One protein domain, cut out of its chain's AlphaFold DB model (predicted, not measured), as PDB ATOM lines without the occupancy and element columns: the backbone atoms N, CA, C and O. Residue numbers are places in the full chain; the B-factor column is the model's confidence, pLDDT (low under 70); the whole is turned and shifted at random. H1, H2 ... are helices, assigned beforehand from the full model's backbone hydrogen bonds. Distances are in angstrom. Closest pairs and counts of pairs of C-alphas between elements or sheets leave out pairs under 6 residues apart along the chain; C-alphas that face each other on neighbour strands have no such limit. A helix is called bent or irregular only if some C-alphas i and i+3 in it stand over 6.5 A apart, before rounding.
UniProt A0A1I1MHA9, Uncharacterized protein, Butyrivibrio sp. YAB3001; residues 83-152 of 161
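What this domain is: This is residues 83 to 152 of the 161 residues of an uncharacterized protein of Butyrivibrio sp. YAB3001 (UniProt A0A1I1MHA9). The model is a long helical hairpin: two long helices, H2 and H3, run opposite ways and cross near their middles at 41 degrees, joined by a short link at one end of the rod. At the other end the small helix H1 sits at the beginning of H2, on which it packs, away from H3. The printed part has 70 residues, with three named helices in the order H1, H2, H3 and no named strand; the class is all helix. The whole is loose, with a radius of gyration of the C-alphas of 15.0 A, and its C-alphas span 47 by 17 by 17 A, a rod.

Where its parts are: The longest helix is H2, residues 94 to 121, 40.5 A from first to last C-alpha; it begins at C-alpha 94 at (35.480, -14.934, 33.676) and ends at C-alpha 121 at (23.301, 15.020, 58.107). H3, residues 128 to 151, is 35.2 A long and ends at C-alpha 151 at (45.949, -10.005, 38.716). H1, residues 83 to 88, is 8.8 A long and begins at C-alpha 83 at (35.649, -8.074, 29.552). No helix is bent or irregular.

How they stand to each other: H2 touches H3, with 23 pairs of C-alphas within 8 A. Their closest C-alphas are those of Tyr 107 and Ala 137, 4.7 A apart, and their centres are 8.0 A apart. They run opposite ways at a steep tilt of 41 degrees and form a helical hairpin. H2 touches H1 with residues 94 to 98 alone. The closest C-alphas of H1 and H2 are those of Ala 86 and Met 94, 5.4 A apart. These two helices run opposite ways at a steep tilt of 51 degrees, and their centres are 21.4 A apart. H1 and H3 are apart. In H1 and H2 every O i to N i+4 pair is within hydrogen-bond range; in H3, 18 of 20 are.

The domain as a whole: The two C-alphas farthest apart are those of Pro 90 and Glu 124, at 46.7 A, one in each link. The link from H1 to H2, residues 89 to 93, is tight, and the link from H2 to H3, residues 122 to 127, is short. The first and last printed C-alphas, those of Arg 83 and Asp 152, are 14.5 A apart. The printed part has no cut. The mean pLDDT of the printed part is 88.6; residues 119 to 122, of which 119 to 121 belong to H2, are under 70.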
ATOM      1  N   ARG A  83      35.669  -6.946  30.503       89.94
ATOM      2  CA  ARG A  83      35.649  -8.074  29.552       89.94
ATOM      3  C   ARG A  83      37.031  -8.294  28.956       89.94
ATOM      4  O   ARG A  83      37.494  -9.432  28.865       89.94
ATOM      5  N   LYS A  84      37.706  -7.203  28.585       92.62
ATOM      6  CA  LYS A  84      39.093  -7.241  28.108       92.62
ATOM      7  C   LYS A  84      40.066  -7.635  29.218       92.62
ATOM      8  O   LYS A  84      41.068  -8.287  28.945       92.62
ATOM      9  N   PHE A  85      39.791  -7.243  30.456       92.62
ATOM     10  CA  PHE A  85      40.565  -7.656  31.619       92.62
ATOM     11  C   PHE A  85      40.424  -9.164  31.844       92.62
ATOM     12  O   PHE A  85      41.419  -9.881  31.853       92.62
ATOM     13  N   ALA A  86      39.194  -9.683  31.905       90.94
ATOM     14  CA  ALA A  86      38.952 -11.105  32.126       90.94
ATOM     15  C   ALA A  86      39.585 -12.003  31.049       90.94
ATOM     16  O   ALA A  86      40.160 -13.041  31.378       90.94
ATOM     17  N   SER A  87      39.558 -11.590  29.777       89.38
ATOM     18  CA  SER A  87      40.174 -12.363  28.690       89.38
ATOM     19  C   SER A  87      41.705 -12.440  28.772       89.38
ATOM     20  O   SER A  87      42.288 -13.417  28.306       89.38
ATOM     21  N   LYS A  88      42.363 -11.460  29.410       90.56
ATOM     22  CA  LYS A  88      43.812 -11.483  29.680       90.56
ATOM     23  C   LYS A  88      44.204 -12.422  30.825       90.56
ATOM     24  O   LYS A  88      45.374 -12.791  30.919       90.56
ATOM     25  N   HIS A  89      43.251 -12.847  31.657       86.94
ATOM     26  CA  HIS A  89      43.491 -13.714  32.814       86.94
ATOM     27  C   HIS A  89      42.750 -15.059  32.696       86.94
ATOM     28  O   HIS A  89      41.948 -15.400  33.566       86.94
ATOM     29  N   PRO A  90      43.054 -15.894  31.679       78.19
ATOM     30  CA  PRO A  90      42.301 -17.120  31.385       78.19
ATOM     31  C   PRO A  90      42.412 -18.206  32.468       78.19
ATOM     32  O   PRO A  90      41.649 -19.167  32.464       78.19
ATOM     33  N   ARG A  91      43.367 -18.077  33.402       81.00
ATOM     34  CA  ARG A  91      43.512 -18.978  34.559       81.00
ATOM     35  C   ARG A  91      42.444 -18.756  35.633       81.00
ATOM     36  O   ARG A  91      42.286 -19.603  36.506       81.00
ATOM     37  N   ARG A  92      41.732 -17.629  35.589       82.81
ATOM     38  CA  ARG A  92      40.587 -17.326  36.453       82.81
ATOM     39  C   ARG A  92      39.305 -17.445  35.641       82.81
ATOM     40  O   ARG A  92      39.287 -17.176  34.441       82.81
ATOM     41  N   ARG A  93      38.213 -17.839  36.296       86.12
ATOM     42  CA  ARG A  93      36.909 -17.900  35.627       86.12
ATOM     43  C   ARG A  93      36.432 -16.483  35.330       86.12
ATOM     44  O   ARG A  93      36.426 -15.637  36.220       86.12
ATOM     45  N   MET A  94      35.991 -16.242  34.097       87.75
ATOM     46  CA  MET A  94      35.480 -14.934  33.676       87.75
ATOM     47  C   MET A  94      34.340 -14.448  34.583       87.75
ATOM     48  O   MET A  94      34.354 -13.300  35.017       87.75
ATOM     49  N   ASP A  95      33.423 -15.342  34.955       89.19
ATOM     50  CA  ASP A  95      32.300 -15.024  35.845       89.19
ATOM     51  C   ASP A  95      32.751 -14.592  37.249       89.19
ATOM     52  O   ASP A  95      32.106 -13.762  37.883       89.19
ATOM     53  N   GLU A  96      33.871 -15.128  37.743       92.56
ATOM     54  CA  GLU A  96      34.439 -14.759  39.046       92.56
ATOM     55  C   GLU A  96      34.997 -13.335  39.012       92.56
ATOM     56  O   GLU A  96      34.712 -12.545  39.911       92.56
ATOM     57  N   ILE A  97      35.721 -12.990  37.942       92.88
ATOM     58  CA  ILE A  97      36.259 -11.644  37.715       92.88
ATOM     59  C   ILE A  97      35.122 -10.621  37.595       92.88
ATOM     60  O   ILE A  97      35.162  -9.583  38.251       92.88
ATOM     61  N   ILE A  98      34.090 -10.925  36.802       93.38
ATOM     62  CA  ILE A  98      32.930 -10.039  36.622       93.38
ATOM     63  C   ILE A  98      32.185  -9.861  37.948       93.38
ATOM     64  O   ILE A  98      31.922  -8.735  38.358       93.38
ATOM     65  N   LYS A  99      31.929 -10.951  38.679       95.06
ATOM     66  CA  LYS A  99      31.276 -10.879  39.992       95.06
ATOM     67  C   LYS A  99      32.069 -10.019  40.979       95.06
ATOM     68  O   LYS A  99      31.473  -9.236  41.714       95.06
ATOM     69  N   LYS A 100      33.398 -10.160  41.021       95.75
ATOM     70  CA  LYS A 100      34.260  -9.343  41.890       95.75
ATOM     71  C   LYS A 100      34.246  -7.869  41.489       95.75
ATOM     72  O   LYS A 100      34.235  -7.022  42.373       95.75
ATOM     73  N   PHE A 101      34.173  -7.569  40.194       95.75
ATOM     74  CA  PHE A 101      34.048  -6.202  39.688       95.75
ATOM     75  C   PHE A 101      32.723  -5.546  40.096       95.75
ATOM     76  O   PHE A 101      32.711  -4.413  40.567       95.75
ATOM     77  N   ASP A 102      31.610  -6.273  39.978       95.50
ATOM     78  CA  ASP A 102      30.295  -5.758  40.371       95.50
ATOM     79  C   ASP A 102      30.203  -5.519  41.888       95.50
ATOM     80  O   ASP A 102      29.604  -4.535  42.332       95.50
ATOM     81  N   LEU A 103      30.823  -6.394  42.692       96.38
ATOM     82  CA  LEU A 103      30.938  -6.202  44.140       96.38
ATOM     83  C   LEU A 103      31.787  -4.974  44.481       96.38
ATOM     84  O   LEU A 103      31.350  -4.157  45.286       96.38
ATOM     85  N   ASP A 104      32.944  -4.811  43.836       96.38
ATOM     86  CA  ASP A 104      33.825  -3.651  44.022       96.38
ATOM     87  C   ASP A 104      33.068  -2.336  43.785       96.38
ATOM     88  O   ASP A 104      33.025  -1.467  44.656       96.38
ATOM     89  N   LYS A 105      32.349  -2.250  42.660       95.31
ATOM     90  CA  LYS A 105      31.515  -1.094  42.315       95.31
ATOM     91  C   LYS A 105      30.426  -0.824  43.357       95.31
ATOM     92  O   LYS A 105      30.164   0.327  43.714       95.31
ATOM     93  N   ARG A 106      29.775  -1.876  43.864       95.62
ATOM     94  CA  ARG A 106      28.771  -1.745  44.929       95.62
ATOM     95  C   ARG A 106      29.393  -1.175  46.202       95.62
ATOM     96  O   ARG A 106      28.804  -0.275  46.797       95.62
ATOM     97  N   TYR A 107      30.563  -1.664  46.605       95.81
ATOM     98  CA  TYR A 107      31.253  -1.171  47.794       95.81
ATOM     99  C   TYR A 107      31.699   0.285  47.627       95.81
ATOM    100  O   TYR A 107      31.381   1.099  48.493       95.81
ATOM    101  N   CYS A 108      32.292   0.659  46.486       93.31
ATOM    102  CA  CYS A 108      32.586   2.059  46.155       93.31
ATOM    103  C   CYS A 108      31.341   2.948  46.302       93.31
ATOM    104  O   CYS A 108      31.396   4.000  46.941       93.31
ATOM    105  N   SER A 109      30.195   2.520  45.766       93.50
ATOM    106  CA  SER A 109      28.943   3.278  45.864       93.50
ATOM    107  C   SER A 109      28.473   3.475  47.311       93.50
ATOM    108  O   SER A 109      28.094   4.589  47.678       93.50
ATOM    109  N   ILE A 110      28.540   2.436  48.152       93.06
ATOM    110  CA  ILE A 110      28.155   2.514  49.572       93.06
ATOM    111  C   ILE A 110      29.078   3.469  50.338       93.06
ATOM    112  O   ILE A 110      28.589   4.323  51.080       93.06
ATOM    113  N   LEU A 111      30.395   3.370  50.133       92.00
ATOM    114  CA  LEU A 111      31.382   4.227  50.800       92.00
ATOM    115  C   LEU A 111      31.184   5.705  50.434       92.00
ATOM    116  O   LEU A 111      31.135   6.564  51.316       92.00
ATOM    117  N   ASN A 112      30.977   5.995  49.147       89.62
ATOM    118  CA  ASN A 112      30.682   7.347  48.673       89.62
ATOM    119  C   ASN A 112      29.346   7.873  49.228       89.62
ATOM    120  O   ASN A 112      29.259   9.020  49.670       89.62
ATOM    121  N   ALA A 113      28.306   7.032  49.263       88.50
ATOM    122  CA  ALA A 113      27.011   7.402  49.829       88.50
ATOM    123  C   ALA A 113      27.099   7.693  51.335       88.50
ATOM    124  O   ALA A 113      26.449   8.624  51.813       88.50
ATOM    125  N   TYR A 114      27.907   6.934  52.083       88.12
ATOM    126  CA  TYR A 114      28.152   7.204  53.497       88.12
ATOM    127  C   TYR A 114      28.790   8.566  53.704       88.12
ATOM    128  O   TYR A 114      28.264   9.359  54.485       88.12
ATOM    129  N   LEU A 115      29.849   8.884  52.958       83.69
ATOM    130  CA  LEU A 115      30.486  10.187  53.089       83.69
ATOM    131  C   LEU A 115      29.523  11.330  52.749       83.69
ATOM    132  O   LEU A 115      29.450  12.308  53.491       83.69
ATOM    133  N   GLY A 116      28.744  11.190  51.673       76.25
ATOM    134  CA  GLY A 116      27.716  12.166  51.311       76.25
ATOM    135  C   GLY A 116      26.705  12.386  52.439       76.25
ATOM    136  O   GLY A 116      26.420  13.524  52.803       76.25
ATOM    137  N   ARG A 117      26.220  11.308  53.067       76.69
ATOM    138  CA  ARG A 117      25.279  11.402  54.195       76.69
ATOM    139  C   ARG A 117      25.904  12.029  55.434       76.69
ATOM    140  O   ARG A 117      25.248  12.851  56.061       76.69
ATOM    141  N   VAL A 118      27.148  11.690  55.772       74.75
ATOM    142  CA  VAL A 118      27.860  12.303  56.907       74.75
ATOM    143  C   VAL A 118      28.031  13.805  56.681       74.75
ATOM    144  O   VAL A 118      27.781  14.582  57.596       74.75
ATOM    145  N   ARG A 119      28.382  14.221  55.457       68.88
ATOM    146  CA  ARG A 119      28.506  15.640  55.089       68.88
ATOM    147  C   ARG A 119      27.175  16.396  55.163       68.88
ATOM    148  O   ARG A 119      27.179  17.572  55.501       68.88
ATOM    149  N   MET A 120      26.054  15.746  54.847       60.47
ATOM    150  CA  MET A 120      24.730  16.389  54.829       60.47
ATOM    151  C   MET A 120      24.012  16.375  56.180       60.47
ATOM    152  O   MET A 120      23.305  17.324  56.502       60.47
ATOM    153  N   TYR A 121      24.141  15.287  56.940       64.38
ATOM    154  CA  TYR A 121      23.301  15.020  58.107       64.38
ATOM    155  C   TYR A 121      24.089  14.828  59.405       64.38
ATOM    156  O   TYR A 121      23.463  14.748  60.452       64.38
ATOM    157  N   GLY A 122      25.421  14.751  59.382       60.75
ATOM    158  CA  GLY A 122      26.215  14.390  60.563       60.75
ATOM    159  C   GLY A 122      26.252  12.876  60.809       60.75
ATOM    160  O   GLY A 122      25.395  12.117  60.349       60.75
ATOM    161  N   LYS A 123      27.290  12.406  61.510       73.19
ATOM    162  CA  LYS A 123      27.556  10.969  61.726       73.19
ATOM    163  C   LYS A 123      26.534  10.329  62.669       73.19
ATOM    164  O   LYS A 123      26.160   9.174  62.495       73.19
ATOM    165  N   GLU A 124      26.081  11.089  63.653       72.38
ATOM    166  CA  GLU A 124      25.105  10.717  64.672       72.38
ATOM    167  C   GLU A 124      23.701  10.457  64.110       72.38
ATOM    168  O   GLU A 124      22.917   9.745  64.730       72.38
ATOM    169  N   ASN A 125      23.402  10.974  62.914       74.19
ATOM    170  CA  ASN A 125      22.100  10.824  62.262       74.19
ATOM    171  C   ASN A 125      22.072   9.689  61.221       74.19
ATOM    172  O   ASN A 125      21.100   9.540  60.474       74.19
ATOM    173  N   ILE A 126      23.128   8.870  61.149       78.50
ATOM    174  CA  ILE A 126      23.196   7.722  60.242       78.50
ATOM    175  C   ILE A 126      22.533   6.501  60.887       78.50
ATOM    176  O   ILE A 126      22.904   6.067  61.972       78.50
ATOM    177  N   ASN A 127      21.565   5.909  60.184       87.44
ATOM    178  CA  ASN A 127      20.865   4.706  60.637       87.44
ATOM    179  C   ASN A 127      21.822   3.502  60.793       87.44
ATOM    180  O   ASN A 127      22.652   3.249  59.917       87.44
ATOM    181  N   GLU A 128      21.638   2.712  61.855       90.81
ATOM    182  CA  GLU A 128      22.426   1.510  62.177       90.81
ATOM    183  C   GLU A 128      22.549   0.507  61.024       90.81
ATOM    184  O   GLU A 128      23.632  -0.019  60.769       90.81
ATOM    185  N   ARG A 129      21.467   0.267  60.274       90.75
ATOM    186  CA  ARG A 129      21.490  -0.625  59.108       90.75
ATOM    187  C   ARG A 129      22.484  -0.140  58.058       90.75
ATOM    188  O   ARG A 129      23.202  -0.937  57.467       90.75
ATOM    189  N   PHE A 130      22.524   1.167  57.827       90.69
ATOM    190  CA  PHE A 130      23.438   1.746  56.854       90.69
ATOM    191  C   PHE A 130      24.887   1.723  57.365       90.69
ATOM    192  O   PHE A 130      25.801   1.492  56.582       90.69
ATOM    193  N   LEU A 131      25.103   1.882  58.677       88.81
ATOM    194  CA  LEU A 131      26.422   1.693  59.291       88.81
ATOM    195  C   LEU A 131      26.932   0.256  59.132       88.81
ATOM    196  O   LEU A 131      28.112   0.059  58.854       88.81
ATOM    197  N   TYR A 132      26.055  -0.741  59.259       92.50
ATOM    198  CA  TYR A 132      26.406  -2.134  58.982       92.50
ATOM    199  C   TYR A 132      26.864  -2.318  57.527       92.50
ATOM    200  O   TYR A 132      27.944  -2.853  57.290       92.50
ATOM    201  N   GLU A 133      26.087  -1.816  56.561       92.69
ATOM    202  CA  GLU A 133      26.428  -1.895  55.133       92.69
ATOM    203  C   GLU A 133      27.742  -1.157  54.813       92.69
ATOM    204  O   GLU A 133      28.551  -1.645  54.025       92.69
ATOM    205  N   TYR A 134      27.987  -0.011  55.454       93.00
ATOM    206  CA  TYR A 134      29.239   0.735  55.342       93.00
ATOM    207  C   TYR A 134      30.439  -0.060  55.868       93.00
ATOM    208  O   TYR A 134      31.452  -0.167  55.178       93.00
ATOM    209  N   ASN A 135      30.322  -0.657  57.056       92.00
ATOM    210  CA  ASN A 135      31.391  -1.472  57.628       92.00
ATOM    211  C   ASN A 135      31.668  -2.712  56.768       92.00
ATOM    212  O   ASN A 135      32.827  -3.029  56.520       92.00
ATOM    213  N   GLU A 136      30.629  -3.378  56.254       94.50
ATOM    214  CA  GLU A 136      30.791  -4.480  55.297       94.50
ATOM    215  C   GLU A 136      31.545  -4.013  54.041       94.50
ATOM    216  O   GLU A 136      32.457  -4.696  53.576       94.50
ATOM    217  N   ALA A 137      31.220  -2.823  53.526       94.50
ATOM    218  CA  ALA A 137      31.879  -2.259  52.355       94.50
ATOM    219  C   ALA A 137      33.359  -1.919  52.589       94.50
ATOM    220  O   ALA A 137      34.151  -2.099  51.667       94.50
ATOM    221  N   LEU A 138      33.750  -1.484  53.795       92.56
ATOM    222  CA  LEU A 138      35.159  -1.241  54.142       92.56
ATOM    223  C   LEU A 138      36.009  -2.512  54.024       92.56
ATOM    224  O   LEU A 138      37.108  -2.472  53.479       92.56
ATOM    225  N   TYR A 139      35.498  -3.650  54.494       92.50
ATOM    226  CA  TYR A 139      36.196  -4.929  54.345       92.50
ATOM    227  C   TYR A 139      36.116  -5.447  52.907       92.50
ATOM    228  O   TYR A 139      37.116  -5.891  52.341       92.50
ATOM    229  N   GLY A 140      34.929  -5.356  52.305       94.62
ATOM    230  CA  GLY A 140      34.660  -5.859  50.965       94.62
ATOM    231  C   GLY A 140      35.511  -5.186  49.891       94.62
ATOM    232  O   GLY A 140      36.009  -5.877  49.005       94.62
ATOM    233  N   ILE A 141      35.733  -3.869  49.988       95.31
ATOM    234  CA  ILE A 141      36.560  -3.145  49.015       95.31
ATOM    235  C   ILE A 141      38.033  -3.547  49.098       95.31
ATOM    236  O   ILE A 141      38.689  -3.665  48.068       95.31
ATOM    237  N   ILE A 142      38.560  -3.811  50.298       94.12
ATOM    238  CA  ILE A 142      39.929  -4.311  50.454       94.12
ATOM    239  C   ILE A 142      40.024  -5.689  49.798       94.12
ATOM    240  O   ILE A 142      40.902  -5.909  48.970       94.12
ATOM    241  N   GLU A 143      39.073  -6.587  50.073       95.44
ATOM    242  CA  GLU A 143      39.054  -7.934  49.493       95.44
ATOM    243  C   GLU A 143      38.972  -7.913  47.955       95.44
ATOM    244  O   GLU A 143      39.708  -8.641  47.277       95.44
ATOM    245  N   THR A 144      38.090  -7.093  47.372       96.12
ATOM    246  CA  THR A 144      37.972  -6.987  45.911       96.12
ATOM    247  C   THR A 144      39.210  -6.347  45.296       96.12
ATOM    248  O   THR A 144      39.692  -6.834  44.273       96.12
ATOM    249  N   ARG A 145      39.787  -5.318  45.925       94.69
ATOM    250  CA  ARG A 145      40.997  -4.654  45.423       94.69
ATOM    251  C   ARG A 145      42.226  -5.535  45.519       94.69
ATOM    252  O   ARG A 145      42.998  -5.546  44.569       94.69
ATOM    253  N   THR A 146      42.368  -6.337  46.573       95.19
ATOM    254  CA  THR A 146      43.413  -7.366  46.654       95.19
ATOM    255  C   THR A 146      43.267  -8.382  45.524       95.19
ATOM    256  O   THR A 146      44.240  -8.658  44.831       95.19
ATOM    257  N   PHE A 147      42.048  -8.869  45.253       95.38
ATOM    258  CA  PHE A 147      41.810  -9.788  44.133       95.38
ATOM    259  C   PHE A 147      42.263  -9.205  42.785       95.38
ATOM    260  O   PHE A 147      42.876  -9.907  41.982       95.38
ATOM    261  N   PHE A 148      41.963  -7.931  42.522       95.06
ATOM    262  CA  PHE A 148      42.383  -7.274  41.286       95.06
ATOM    263  C   PHE A 148      43.878  -6.948  41.264       95.06
ATOM    264  O   PHE A 148      44.498  -7.120  40.219       95.06
ATOM    265  N   HIS A 149      44.461  -6.557  42.397       94.56
ATOM    266  CA  HIS A 149      45.895  -6.303  42.545       94.56
ATOM    267  C   HIS A 149      46.736  -7.554  42.255       94.56
ATOM    268  O   HIS A 149      47.742  -7.476  41.554       94.56
ATOM    269  N   ASP A 150      46.289  -8.726  42.715       93.38
ATOM    270  CA  ASP A 150      46.951 -10.008  42.440       93.38
ATOM    271  C   ASP A 150      46.986 -10.350  40.939       93.38
ATOM    272  O   ASP A 150      47.848 -11.103  40.478       93.38
ATOM    273  N   LEU A 151      46.027  -9.828  40.167       92.12
ATOM    274  CA  LEU A 151      45.949 -10.005  38.716       92.12
ATOM    275  C   LEU A 151      46.688  -8.893  37.960       92.12
ATOM    276  O   LEU A 151      47.304  -9.170  36.929       92.12
ATOM    277  N   ASP A 152      46.646  -7.665  38.472       91.31
ATOM    278  CA  ASP A 152      47.318  -6.486  37.936       91.31
ATOM    279  C   ASP A 152      47.829  -5.588  39.085       91.31
ATOM    280  O   ASP A 152      47.054  -4.810  39.654       91.31
TER     281      ASP A 152